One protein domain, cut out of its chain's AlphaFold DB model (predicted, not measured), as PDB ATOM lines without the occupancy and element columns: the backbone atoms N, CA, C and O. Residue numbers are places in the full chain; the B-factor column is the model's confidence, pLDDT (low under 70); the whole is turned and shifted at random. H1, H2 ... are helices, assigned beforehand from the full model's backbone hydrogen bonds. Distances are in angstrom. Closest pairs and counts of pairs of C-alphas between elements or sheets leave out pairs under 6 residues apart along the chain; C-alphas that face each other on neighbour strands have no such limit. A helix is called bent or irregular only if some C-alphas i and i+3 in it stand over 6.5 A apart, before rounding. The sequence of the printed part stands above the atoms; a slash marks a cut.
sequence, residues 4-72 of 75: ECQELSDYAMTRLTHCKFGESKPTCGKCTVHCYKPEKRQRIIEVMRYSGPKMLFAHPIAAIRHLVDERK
ATOM      1  N   GLU A   4     -13.291 -45.978 -28.933       94.81
ATOM      2  CA  GLU A   4     -14.742 -46.041 -28.725       94.81
ATOM      3  C   GLU A   4     -15.453 -44.726 -29.070       94.81
ATOM      4  O   GLU A   4     -16.558 -44.730 -29.619       94.81
ATOM      5  N   CYS A   5     -14.823 -43.586 -28.769       94.94
ATOM      6  CA  CYS A   5     -15.337 -42.279 -29.170       94.94
ATOM      7  C   CYS A   5     -15.293 -42.109 -30.691       94.94
ATOM      8  O   CYS A   5     -16.223 -41.534 -31.254       94.94
ATOM      9  N   GLN A   6     -14.243 -42.618 -31.348       96.81
ATOM     10  CA  GLN A   6     -14.138 -42.616 -32.808       96.81
ATOM     11  C   GLN A   6     -15.256 -43.442 -33.436       96.81
ATOM     12  O   GLN A   6     -16.013 -42.914 -34.242       96.81
ATOM     13  N   GLU A   7     -15.464 -44.671 -32.969       97.00
ATOM     14  CA  GLU A   7     -16.533 -45.538 -33.467       97.00
ATOM     15  C   GLU A   7     -17.927 -44.898 -33.303       97.00
ATOM     16  O   GLU A   7     -18.776 -44.972 -34.194       97.00
ATOM     17  N   LEU A   8     -18.183 -44.240 -32.166       96.62
ATOM     18  CA  LEU A   8     -19.450 -43.546 -31.925       96.62
ATOM     19  C   LEU A   8     -19.628 -42.323 -32.839       96.62
ATOM     20  O   LEU A   8     -20.742 -42.068 -33.304       96.62
ATOM     21  N   SER A   9     -18.545 -41.585 -33.099       97.00
ATOM     22  CA  SER A   9     -18.532 -40.430 -34.002       97.00
ATOM     23  C   SER A   9     -18.772 -40.851 -35.454       97.00
ATOM     24  O   SER A   9     -19.665 -40.307 -36.106       97.00
ATOM     25  N   ASP A  10     -18.077 -41.886 -35.922       97.50
ATOM     26  CA  ASP A  10     -18.218 -42.421 -37.280       97.50
ATOM     27  C   ASP A  10     -19.626 -42.985 -37.503       97.50
ATOM     28  O   ASP A  10     -20.256 -42.753 -38.541       97.50
ATOM     29  N   TYR A  11     -20.174 -43.665 -36.489       96.62
ATOM     30  CA  TYR A  11     -21.561 -44.119 -36.495       96.62
ATOM     31  C   TYR A  11     -22.539 -42.945 -36.633       96.62
ATOM     32  O   TYR A  11     -23.444 -42.984 -37.473       96.62
ATOM     33  N   ALA A  12     -22.359 -41.896 -35.824       96.00
ATOM     34  CA  ALA A  12     -23.194 -40.700 -35.870       96.00
ATOM     35  C   ALA A  12     -23.131 -40.022 -37.245       96.00
ATOM     36  O   ALA A  12     -24.179 -39.720 -37.821       96.00
ATOM     37  N   MET A  13     -21.932 -39.861 -37.810       96.00
ATOM     38  CA  MET A  13     -21.758 -39.266 -39.133       96.00
ATOM     39  C   MET A  13     -22.395 -40.102 -40.233       96.00
ATOM     40  O   MET A  13     -23.155 -39.565 -41.032       96.00
ATOM     41  N   THR A  14     -22.202 -41.421 -40.216       96.69
ATOM     42  CA  THR A  14     -22.846 -42.323 -41.182       96.69
ATOM     43  C   THR A  14     -24.369 -42.173 -41.153       96.69
ATOM     44  O   THR A  14     -25.021 -42.169 -42.199       96.69
ATOM     45  N   ARG A  15     -24.965 -42.015 -39.963       95.44
ATOM     46  CA  ARG A  15     -26.410 -41.780 -39.817       95.44
ATOM     47  C   ARG A  15     -26.852 -40.396 -40.289       95.44
ATOM     48  O   ARG A  15     -27.962 -40.288 -40.806       95.44
ATOM     49  N   LEU A  16     -26.027 -39.367 -40.108       94.12
ATOM     50  CA  LEU A  16     -26.310 -38.014 -40.589       94.12
ATOM     51  C   LEU A  16     -26.260 -37.941 -42.119       94.12
ATOM     52  O   LEU A  16     -27.196 -37.412 -42.708       94.12
ATOM     53  N   THR A  17     -25.259 -38.559 -42.752       95.25
ATOM     54  CA  THR A  17     -25.116 -38.605 -44.220       95.25
ATOM     55  C   THR A  17     -26.325 -39.239 -44.909       95.25
ATOM     56  O   THR A  17     -26.728 -38.807 -45.980       95.25
ATOM     57  N   HIS A  18     -26.947 -40.238 -44.276       94.00
ATOM     58  CA  HIS A  18     -28.131 -40.923 -44.805       94.00
ATOM     59  C   HIS A  18     -29.442 -40.410 -44.190       94.00
ATOM     60  O   HIS A  18     -30.469 -41.096 -44.231       94.00
ATOM     61  N   CYS A  19     -29.435 -39.238 -43.548       93.94
ATOM     62  CA  CYS A  19     -30.634 -38.736 -42.901       93.94
ATOM     63  C   CYS A  19     -31.656 -38.261 -43.937       93.94
ATOM     64  O   CYS A  19     -31.414 -37.310 -44.672       93.94
ATOM     65  N   LYS A  20     -32.858 -38.847 -43.902       91.88
ATOM     66  CA  LYS A  20     -33.969 -38.458 -44.784       91.88
ATOM     67  C   LYS A  20     -34.403 -36.991 -44.661       91.88
ATOM     68  O   LYS A  20     -35.044 -36.476 -45.563       91.88
ATOM     69  N   PHE A  21     -34.112 -36.351 -43.527       91.56
ATOM     70  CA  PHE A  21     -34.486 -34.960 -43.280       91.56
ATOM     71  C   PHE A  21     -33.422 -33.959 -43.758       91.56
ATOM     72  O   PHE A  21     -33.729 -32.774 -43.841       91.56
ATOM     73  N   GLY A  22     -32.197 -34.415 -44.060       90.25
ATOM     74  CA  GLY A  22     -31.094 -33.563 -44.520       90.25
ATOM     75  C   GLY A  22     -30.871 -32.333 -43.634       90.25
ATOM     76  O   GLY A  22     -30.812 -32.446 -42.411       90.25
ATOM     77  N   GLU A  23     -30.803 -31.158 -44.255       88.56
ATOM     78  CA  GLU A  23     -30.640 -29.863 -43.574       88.56
ATOM     79  C   GLU A  23     -31.869 -29.442 -42.753       88.56
ATOM     80  O   GLU A  23     -31.752 -28.723 -41.762       88.56
ATOM     81  N   SER A  24     -33.059 -29.932 -43.106       87.75
ATOM     82  CA  SER A  24     -34.311 -29.651 -42.382       87.75
ATOM     83  C   SER A  24     -34.473 -30.500 -41.116       87.75
ATOM     84  O   SER A  24     -35.522 -30.488 -40.470       87.75
ATOM     85  N   LYS A  25     -33.453 -31.285 -40.766       88.44
ATOM     86  CA  LYS A  25     -33.462 -32.224 -39.648       88.44
ATOM     87  C   LYS A  25     -33.578 -31.495 -38.299       88.44
ATOM     88  O   LYS A  25     -32.742 -30.647 -37.990       88.44
ATOM     89  N   PRO A  26     -34.526 -31.883 -37.422       89.25
ATOM     90  CA  PRO A  26     -34.554 -31.383 -36.050       89.25
ATOM     91  C   PRO A  26     -33.406 -31.980 -35.215       89.25
ATOM     92  O   PRO A  26     -32.701 -32.914 -35.616       89.25
ATOM     93  N   THR A  27     -33.226 -31.495 -33.988       90.00
ATOM     94  CA  THR A  27     -32.272 -32.120 -33.060       90.00
ATOM     95  C   THR A  27     -32.612 -33.601 -32.847       90.00
ATOM     96  O   THR A  27     -33.777 -34.001 -32.849       90.00
ATOM     97  N   CYS A  28     -31.594 -34.453 -32.667       89.44
ATOM     98  CA  CYS A  28     -31.797 -35.908 -32.574       89.44
ATOM     99  C   CYS A  28     -32.780 -36.309 -31.458       89.44
ATOM    100  O   CYS A  28     -33.512 -37.286 -31.620       89.44
ATOM    101  N   GLY A  29     -32.819 -35.550 -30.356       87.00
ATOM    102  CA  GLY A  29     -33.752 -35.766 -29.247       87.00
ATOM    103  C   GLY A  29     -35.220 -35.505 -29.600       87.00
ATOM    104  O   GLY A  29     -36.092 -36.120 -28.999       87.00
ATOM    105  N   LYS A  30     -35.489 -34.654 -30.598       88.56
ATOM    106  CA  LYS A  30     -36.837 -34.303 -31.077       88.56
ATOM    107  C   LYS A  30     -37.198 -34.932 -32.421       88.56
ATOM    108  O   LYS A  30     -38.256 -34.653 -32.974       88.56
ATOM    109  N   CYS A  31     -36.307 -35.742 -32.976       90.62
ATOM    110  CA  CYS A  31     -36.505 -36.340 -34.282       90.62
ATOM    111  C   CYS A  31     -37.685 -37.314 -34.255       90.62
ATOM    112  O   CYS A  31     -37.725 -38.210 -33.417       90.62
ATOM    113  N   THR A  32     -38.614 -37.171 -35.203       88.62
ATOM    114  CA  THR A  32     -39.807 -38.029 -35.312       88.62
ATOM    115  C   THR A  32     -39.466 -39.469 -35.698       88.62
ATOM    116  O   THR A  32     -40.224 -40.386 -35.401       88.62
ATOM    117  N   VAL A  33     -38.304 -39.689 -36.326       89.62
ATOM    118  CA  VAL A  33     -37.774 -41.023 -36.637       89.62
ATOM    119  C   VAL A  33     -36.391 -41.187 -36.018       89.62
ATOM    120  O   VAL A  33     -35.428 -40.548 -36.446       89.62
ATOM    121  N   HIS A  34     -36.268 -42.063 -35.023       90.06
ATOM    122  CA  HIS A  34     -34.989 -42.353 -34.377       90.06
ATOM    123  C   HIS A  34     -34.208 -43.425 -35.150       90.06
ATOM    124  O   HIS A  34     -34.588 -44.590 -35.176       90.06
ATOM    125  N   CYS A  35     -33.089 -43.030 -35.767       92.62
ATOM    126  CA  CYS A  35     -32.239 -43.913 -36.580       92.62
ATOM    127  C   CYS A  35     -31.073 -44.567 -35.811       92.62
ATOM    128  O   CYS A  35     -30.361 -45.425 -36.348       92.62
ATOM    129  N   TYR A  36     -30.839 -44.147 -34.565       94.69
ATOM    130  CA  TYR A  36     -29.775 -44.693 -33.725       94.69
ATOM    131  C   TYR A  36     -30.227 -46.001 -33.089       94.69
ATOM    132  O   TYR A  36     -31.345 -46.096 -32.584       94.69
ATOM    133  N   LYS A  37     -29.326 -46.988 -33.050       95.25
ATOM    134  CA  LYS A  37     -29.518 -48.182 -32.219       95.25
ATOM    135  C   LYS A  37     -29.686 -47.751 -30.750       95.25
ATOM    136  O   LYS A  37     -28.980 -46.824 -30.338       95.25
ATOM    137  N   PRO A  38     -30.557 -48.409 -29.958       95.06
ATOM    138  CA  PRO A  38     -30.827 -48.016 -28.573       95.06
ATOM    139  C   PRO A  38     -29.560 -47.826 -27.727       95.06
ATOM    140  O   PRO A  38     -29.412 -46.800 -27.070       95.06
ATOM    141  N   GLU A  39     -28.601 -48.744 -27.837       95.75
ATOM    142  CA  GLU A  39     -27.311 -48.674 -27.138       95.75
ATOM    143  C   GLU A  39     -26.495 -47.432 -27.528       95.75
ATOM    144  O   GLU A  39     -26.082 -46.652 -26.674       95.75
ATOM    145  N   LYS A  40     -26.306 -47.183 -28.832       95.75
ATOM    146  CA  LYS A  40     -25.554 -46.015 -29.326       95.75
ATOM    147  C   LYS A  40     -26.258 -44.698 -28.975       95.75
ATOM    148  O   LYS A  40     -25.590 -43.697 -28.718       95.75
ATOM    149  N   ARG A  41     -27.597 -44.693 -28.922       95.12
ATOM    150  CA  ARG A  41     -28.385 -43.546 -28.447       95.12
ATOM    151  C   ARG A  41     -28.080 -43.236 -26.985       95.12
ATOM    152  O   ARG A  41     -27.849 -42.069 -26.684       95.12
ATOM    153  N   GLN A  42     -28.044 -44.243 -26.112       95.94
ATOM    154  CA  GLN A  42     -27.692 -44.039 -24.702       95.94
ATOM    155  C   GLN A  42     -26.283 -43.459 -24.556       95.94
ATOM    156  O   GLN A  42     -26.118 -42.427 -23.911       95.94
ATOM    157  N   ARG A  43     -25.299 -44.010 -25.280       96.38
ATOM    158  CA  ARG A  43     -23.926 -43.470 -25.278       96.38
ATOM    159  C   ARG A  43     -23.872 -42.002 -25.707       96.38
ATOM    160  O   ARG A  43     -23.153 -41.207 -25.115       96.38
ATOM    161  N   ILE A  44     -24.653 -41.603 -26.710       95.62
ATOM    162  CA  ILE A  44     -24.710 -40.195 -27.133       95.62
ATOM    163  C   ILE A  44     -25.394 -39.304 -26.098       95.62
ATOM    164  O   ILE A  44     -24.948 -38.178 -25.893       95.62
ATOM    165  N   ILE A  45     -26.423 -39.790 -25.404       94.69
ATOM    166  CA  ILE A  45     -27.038 -39.053 -24.291       94.69
ATOM    167  C   ILE A  45     -26.014 -38.821 -23.173       94.69
ATOM    168  O   ILE A  45     -25.919 -37.706 -22.664       94.69
ATOM    169  N   GLU A  46     -25.209 -39.827 -22.828       96.25
ATOM    170  CA  GLU A  46     -24.126 -39.697 -21.843       96.25
ATOM    171  C   GLU A  46     -23.083 -38.662 -22.282       96.25
ATOM    172  O   GLU A  46     -22.741 -37.761 -21.511       96.25
ATOM    173  N   VAL A  47     -22.643 -38.729 -23.545       95.25
ATOM    174  CA  VAL A  47     -21.709 -37.754 -24.130       95.25
ATOM    175  C   VAL A  47     -22.276 -36.338 -24.053       95.25
ATOM    176  O   VAL A  47     -21.565 -35.428 -23.625       95.25
ATOM    177  N   MET A  48     -23.545 -36.143 -24.424       93.94
ATOM    178  CA  MET A  48     -24.202 -34.834 -24.377       93.94
ATOM    179  C   MET A  48     -24.387 -34.334 -22.943       93.94
ATOM    180  O   MET A  48     -24.160 -33.155 -22.681       93.94
ATOM    181  N   ARG A  49     -24.720 -35.211 -21.989       95.12
ATOM    182  CA  ARG A  49     -24.842 -34.854 -20.567       95.12
ATOM    183  C   ARG A  49     -23.504 -34.407 -19.977       95.12
ATOM    184  O   ARG A  49     -23.478 -33.463 -19.193       95.12
ATOM    185  N   TYR A  50     -22.406 -35.058 -20.354       94.38
ATOM    186  CA  TYR A  50     -21.069 -34.700 -19.879       94.38
ATOM    187  C   TYR A  50     -20.497 -33.461 -20.586       94.38
ATOM    188  O   TYR A  50     -19.952 -32.565 -19.941       94.38
ATOM    189  N   SER A  51     -20.609 -33.414 -21.914       93.25
ATOM    190  CA  SER A  51     -19.922 -32.427 -22.759       93.25
ATOM    191  C   SER A  51     -20.758 -31.175 -23.011       93.25
ATOM    192  O   SER A  51     -20.198 -30.094 -23.163       93.25
ATOM    193  N   GLY A  52     -22.089 -31.293 -23.015       91.69
ATOM    194  CA  GLY A  52     -23.018 -30.196 -23.294       91.69
ATOM    195  C   GLY A  52     -22.795 -28.975 -22.396       91.69
ATOM    196  O   GLY A  52     -22.532 -27.897 -22.926       91.69
ATOM    197  N   PRO A  53     -22.786 -29.118 -21.055       93.88
ATOM    198  CA  PRO A  53     -22.519 -27.994 -20.153       93.88
ATOM    199  C   PRO A  53     -21.129 -27.374 -20.355       93.88
ATOM    200  O   PRO A  53     -20.959 -26.164 -20.236       93.88
ATOM    201  N   LYS A  54     -20.127 -28.194 -20.699       95.25
ATOM    202  CA  LYS A  54     -18.737 -27.753 -20.902       95.25
ATOM    203  C   LYS A  54     -18.555 -26.975 -22.203       95.25
ATOM    204  O   LYS A  54     -17.699 -26.095 -22.278       95.25
ATOM    205  N   MET A  55     -19.381 -27.262 -23.210       94.19
ATOM    206  CA  MET A  55     -19.355 -26.574 -24.499       94.19
ATOM    207  C   MET A  55     -19.606 -25.072 -24.354       94.19
ATOM    208  O   MET A  55     -19.074 -24.305 -25.147       94.19
ATOM    209  N   LEU A  56     -20.344 -24.636 -23.327       94.12
ATOM    210  CA  LEU A  56     -20.569 -23.214 -23.068       94.12
ATOM    211  C   LEU A  56     -19.262 -22.452 -22.799       94.12
ATOM    212  O   LEU A  56     -19.138 -21.304 -23.211       94.12
ATOM    213  N   PHE A  57     -18.282 -23.095 -22.160       95.12
ATOM    214  CA  PHE A  57     -17.000 -22.469 -21.830       95.12
ATOM    215  C   PHE A  57     -16.014 -22.492 -23.001       95.12
ATOM    216  O   PHE A  57     -15.311 -21.513 -23.226       95.12
ATOM    217  N   ALA A  58     -15.961 -23.594 -23.755       94.38
ATOM    218  CA  ALA A  58     -15.012 -23.749 -24.864       94.38
ATOM    219  C   ALA A  58     -15.526 -23.162 -26.191       94.38
ATOM    220  O   ALA A  58     -14.768 -22.578 -26.962       94.38
ATOM    221  N   HIS A  59     -16.823 -23.319 -26.465       94.50
ATOM    222  CA  HIS A  59     -17.470 -22.953 -27.726       94.50
ATOM    223  C   HIS A  59     -18.844 -22.304 -27.471       94.50
ATOM    224  O   HIS A  59     -19.879 -22.856 -27.866       94.50
ATOM    225  N   PRO A  60     -18.885 -21.117 -26.839       92.62
ATOM    226  CA  PRO A  60     -20.125 -20.490 -26.375       92.62
ATOM    227  C   PRO A  60     -21.152 -20.280 -27.491       92.62
ATOM    228  O   PRO A  60     -22.335 -20.552 -27.305       92.62
ATOM    229  N   ILE A  61     -20.713 -19.862 -28.683       95.88
ATOM    230  CA  ILE A  61     -21.610 -19.630 -29.827       95.88
ATOM    231  C   ILE A  61     -22.281 -20.937 -30.272       95.88
ATOM    232  O   ILE A  61     -23.492 -20.969 -30.500       95.88
ATOM    233  N   ALA A  62     -21.514 -22.026 -30.376       91.69
ATOM    234  CA  ALA A  62     -22.044 -23.334 -30.752       91.69
ATOM    235  C   ALA A  62     -22.980 -23.892 -29.667       91.69
ATOM    236  O   ALA A  62     -24.038 -24.424 -29.996       91.69
ATOM    237  N   ALA A  63     -22.640 -23.704 -28.388       93.12
ATOM    238  CA  ALA A  63     -23.496 -24.058 -27.256       93.12
ATOM    239  C   ALA A  63     -24.842 -23.335 -27.297       93.12
ATOM    240  O   ALA A  63     -25.887 -23.975 -27.203       93.12
ATOM    241  N   ILE A  64     -24.834 -22.017 -27.506       93.56
ATOM    242  CA  ILE A  64     -26.066 -21.228 -27.607       93.56
ATOM    243  C   ILE A  64     -26.912 -21.706 -28.790       93.56
ATOM    244  O   ILE A  64     -28.105 -21.944 -28.614       93.56
ATOM    245  N   ARG A  65     -26.311 -21.905 -29.973       91.06
ATOM    246  CA  ARG A  65     -27.027 -22.446 -31.143       91.06
ATOM    247  C   ARG A  65     -27.669 -23.796 -30.835       91.06
ATOM    248  O   ARG A  65     -28.860 -23.956 -31.075       91.06
ATOM    249  N   HIS A  66     -26.916 -24.709 -30.222       89.69
ATOM    250  CA  HIS A  66     -27.424 -26.017 -29.821       89.69
ATOM    251  C   HIS A  66     -28.642 -25.899 -28.897       89.69
ATOM    252  O   HIS A  66     -29.680 -26.490 -29.174       89.69
ATOM    253  N   LEU A  67     -28.559 -25.066 -27.854       90.25
ATOM    254  CA  LEU A  67     -29.659 -24.840 -26.909       90.25
ATOM    255  C   LEU A  67     -30.887 -24.187 -27.560       90.25
ATOM    256  O   LEU A  67     -32.019 -24.423 -27.137       90.25
ATOM    257  N   VAL A  68     -30.689 -23.320 -28.556       91.25
ATOM    258  CA  VAL A  68     -31.787 -22.727 -29.330       91.25
ATOM    259  C   VAL A  68     -32.451 -23.792 -30.200       91.25
ATOM    260  O   VAL A  68     -33.677 -23.904 -30.187       91.25
ATOM    261  N   ASP A  69     -31.671 -24.614 -30.898       88.00
ATOM    262  CA  ASP A  69     -32.187 -25.702 -31.732       88.00
ATOM    263  C   ASP A  69     -32.897 -26.776 -30.896       88.00
ATOM    264  O   ASP A  69     -33.952 -27.279 -31.287       88.00
ATOM    265  N   GLU A  70     -32.408 -27.060 -29.688       86.31
ATOM    266  CA  GLU A  70     -33.099 -27.898 -28.707       86.31
ATOM    267  C   GLU A  70     -34.410 -27.291 -28.209       86.31
ATOM    268  O   GLU A  70     -35.273 -28.031 -27.745       86.31
ATOM    269  N   ARG A  71     -34.620 -25.975 -28.304       86.25
ATOM    270  CA  ARG A  71     -35.896 -25.332 -27.949       86.25
ATOM    271  C   ARG A  71     -36.863 -25.234 -29.128       86.25
ATOM    272  O   ARG A  71     -38.069 -25.299 -28.896       86.25
ATOM    273  N   LYS A  72     -36.376 -25.177 -30.374       81.56
ATOM    274  CA  LYS A  72     -37.224 -25.180 -31.583       81.56
ATOM    275  C   LYS A  72     -38.134 -26.412 -31.619       81.56
ATOM    276  O   LYS A  72     -37.741 -27.505 -31.199       81.56
TER     277      LYS A  72
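This is residues 4 to 72 of the 75 residues of an uncharacterized protein of Desulfosporosinus sp. OT (UniProt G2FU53). Three helices make an open, loosely joined frame with the long helix H2 as one side: H1 passes near the first end of H2 at about a right angle, and H3 folds back from the last end of H2 as another side. H1 and H3 stay apart, and the long loop of residues 18 to 37 leads from the end of H1 back to the start of H2. The printed part has 69 residues with three named helices in the order H1, H2, H3, no named strand, and the class all helix. By its radius of gyration of the C-alphas, 12.5 A, the whole is compact, and the C-alphas span 30 by 29 by 17 A along their three main axes.

H1 is residues 4 to 17, from C-alpha 4 at (-14.742, -46.041, -28.725), and measures 20.1 A from first to last C-alpha. Residues 18 to 37 hold no named element. H2 is residues 38 to 58, the longest helix with 21 residues, and runs 29.2 A from C-alpha 38 at (-30.827, -48.016, -28.573). H2 has a kink of 42 degrees near residue 52, and it is irregular, but only just: C-alphas 50 and 53 are 6.9 A apart. H3 is residues 60 to 71, with 16.6 A from first to last C-alpha, and ends with C-alpha 71 at (-35.896, -25.332, -27.949).

H1 and H2 are close but not clearly touching, with 2 pairs of C-alphas within 8 A. Their closest C-alphas, those of Leu 8 and Lys 40, are 7.1 A apart. Their lines stand at 82 degrees, about perpendicular. H2 and H3 touch, H2 with residues 52 to 56 alone and H3 with residues 62 to 64 alone. The closest C-alphas of this pair, those of Leu 56 and Ala 63, are 5.2 A apart. H2 and H3 run opposite ways at a steep tilt of 46 degrees. H1 and H3 are apart. In H1 and H3 every O i to N i+4 pair is within hydrogen-bond range; in H2, 13 of 17 are.

The two C-alphas farthest apart, those of Lys 20 and Phe 57, are 32.7 A apart. The printed part has no cut. The link from H1 to H2 is long, with 20 residues, and their C-alphas lie 6 to 16 A from the mean of all C-alphas; the link from H2 to H3 is tight, with 1 residue. Residues 57 to 62, of which 60 to 62 belong to H3, stand free. The mean pLDDT of the printed part is 93.0, and no printed residue is under 70.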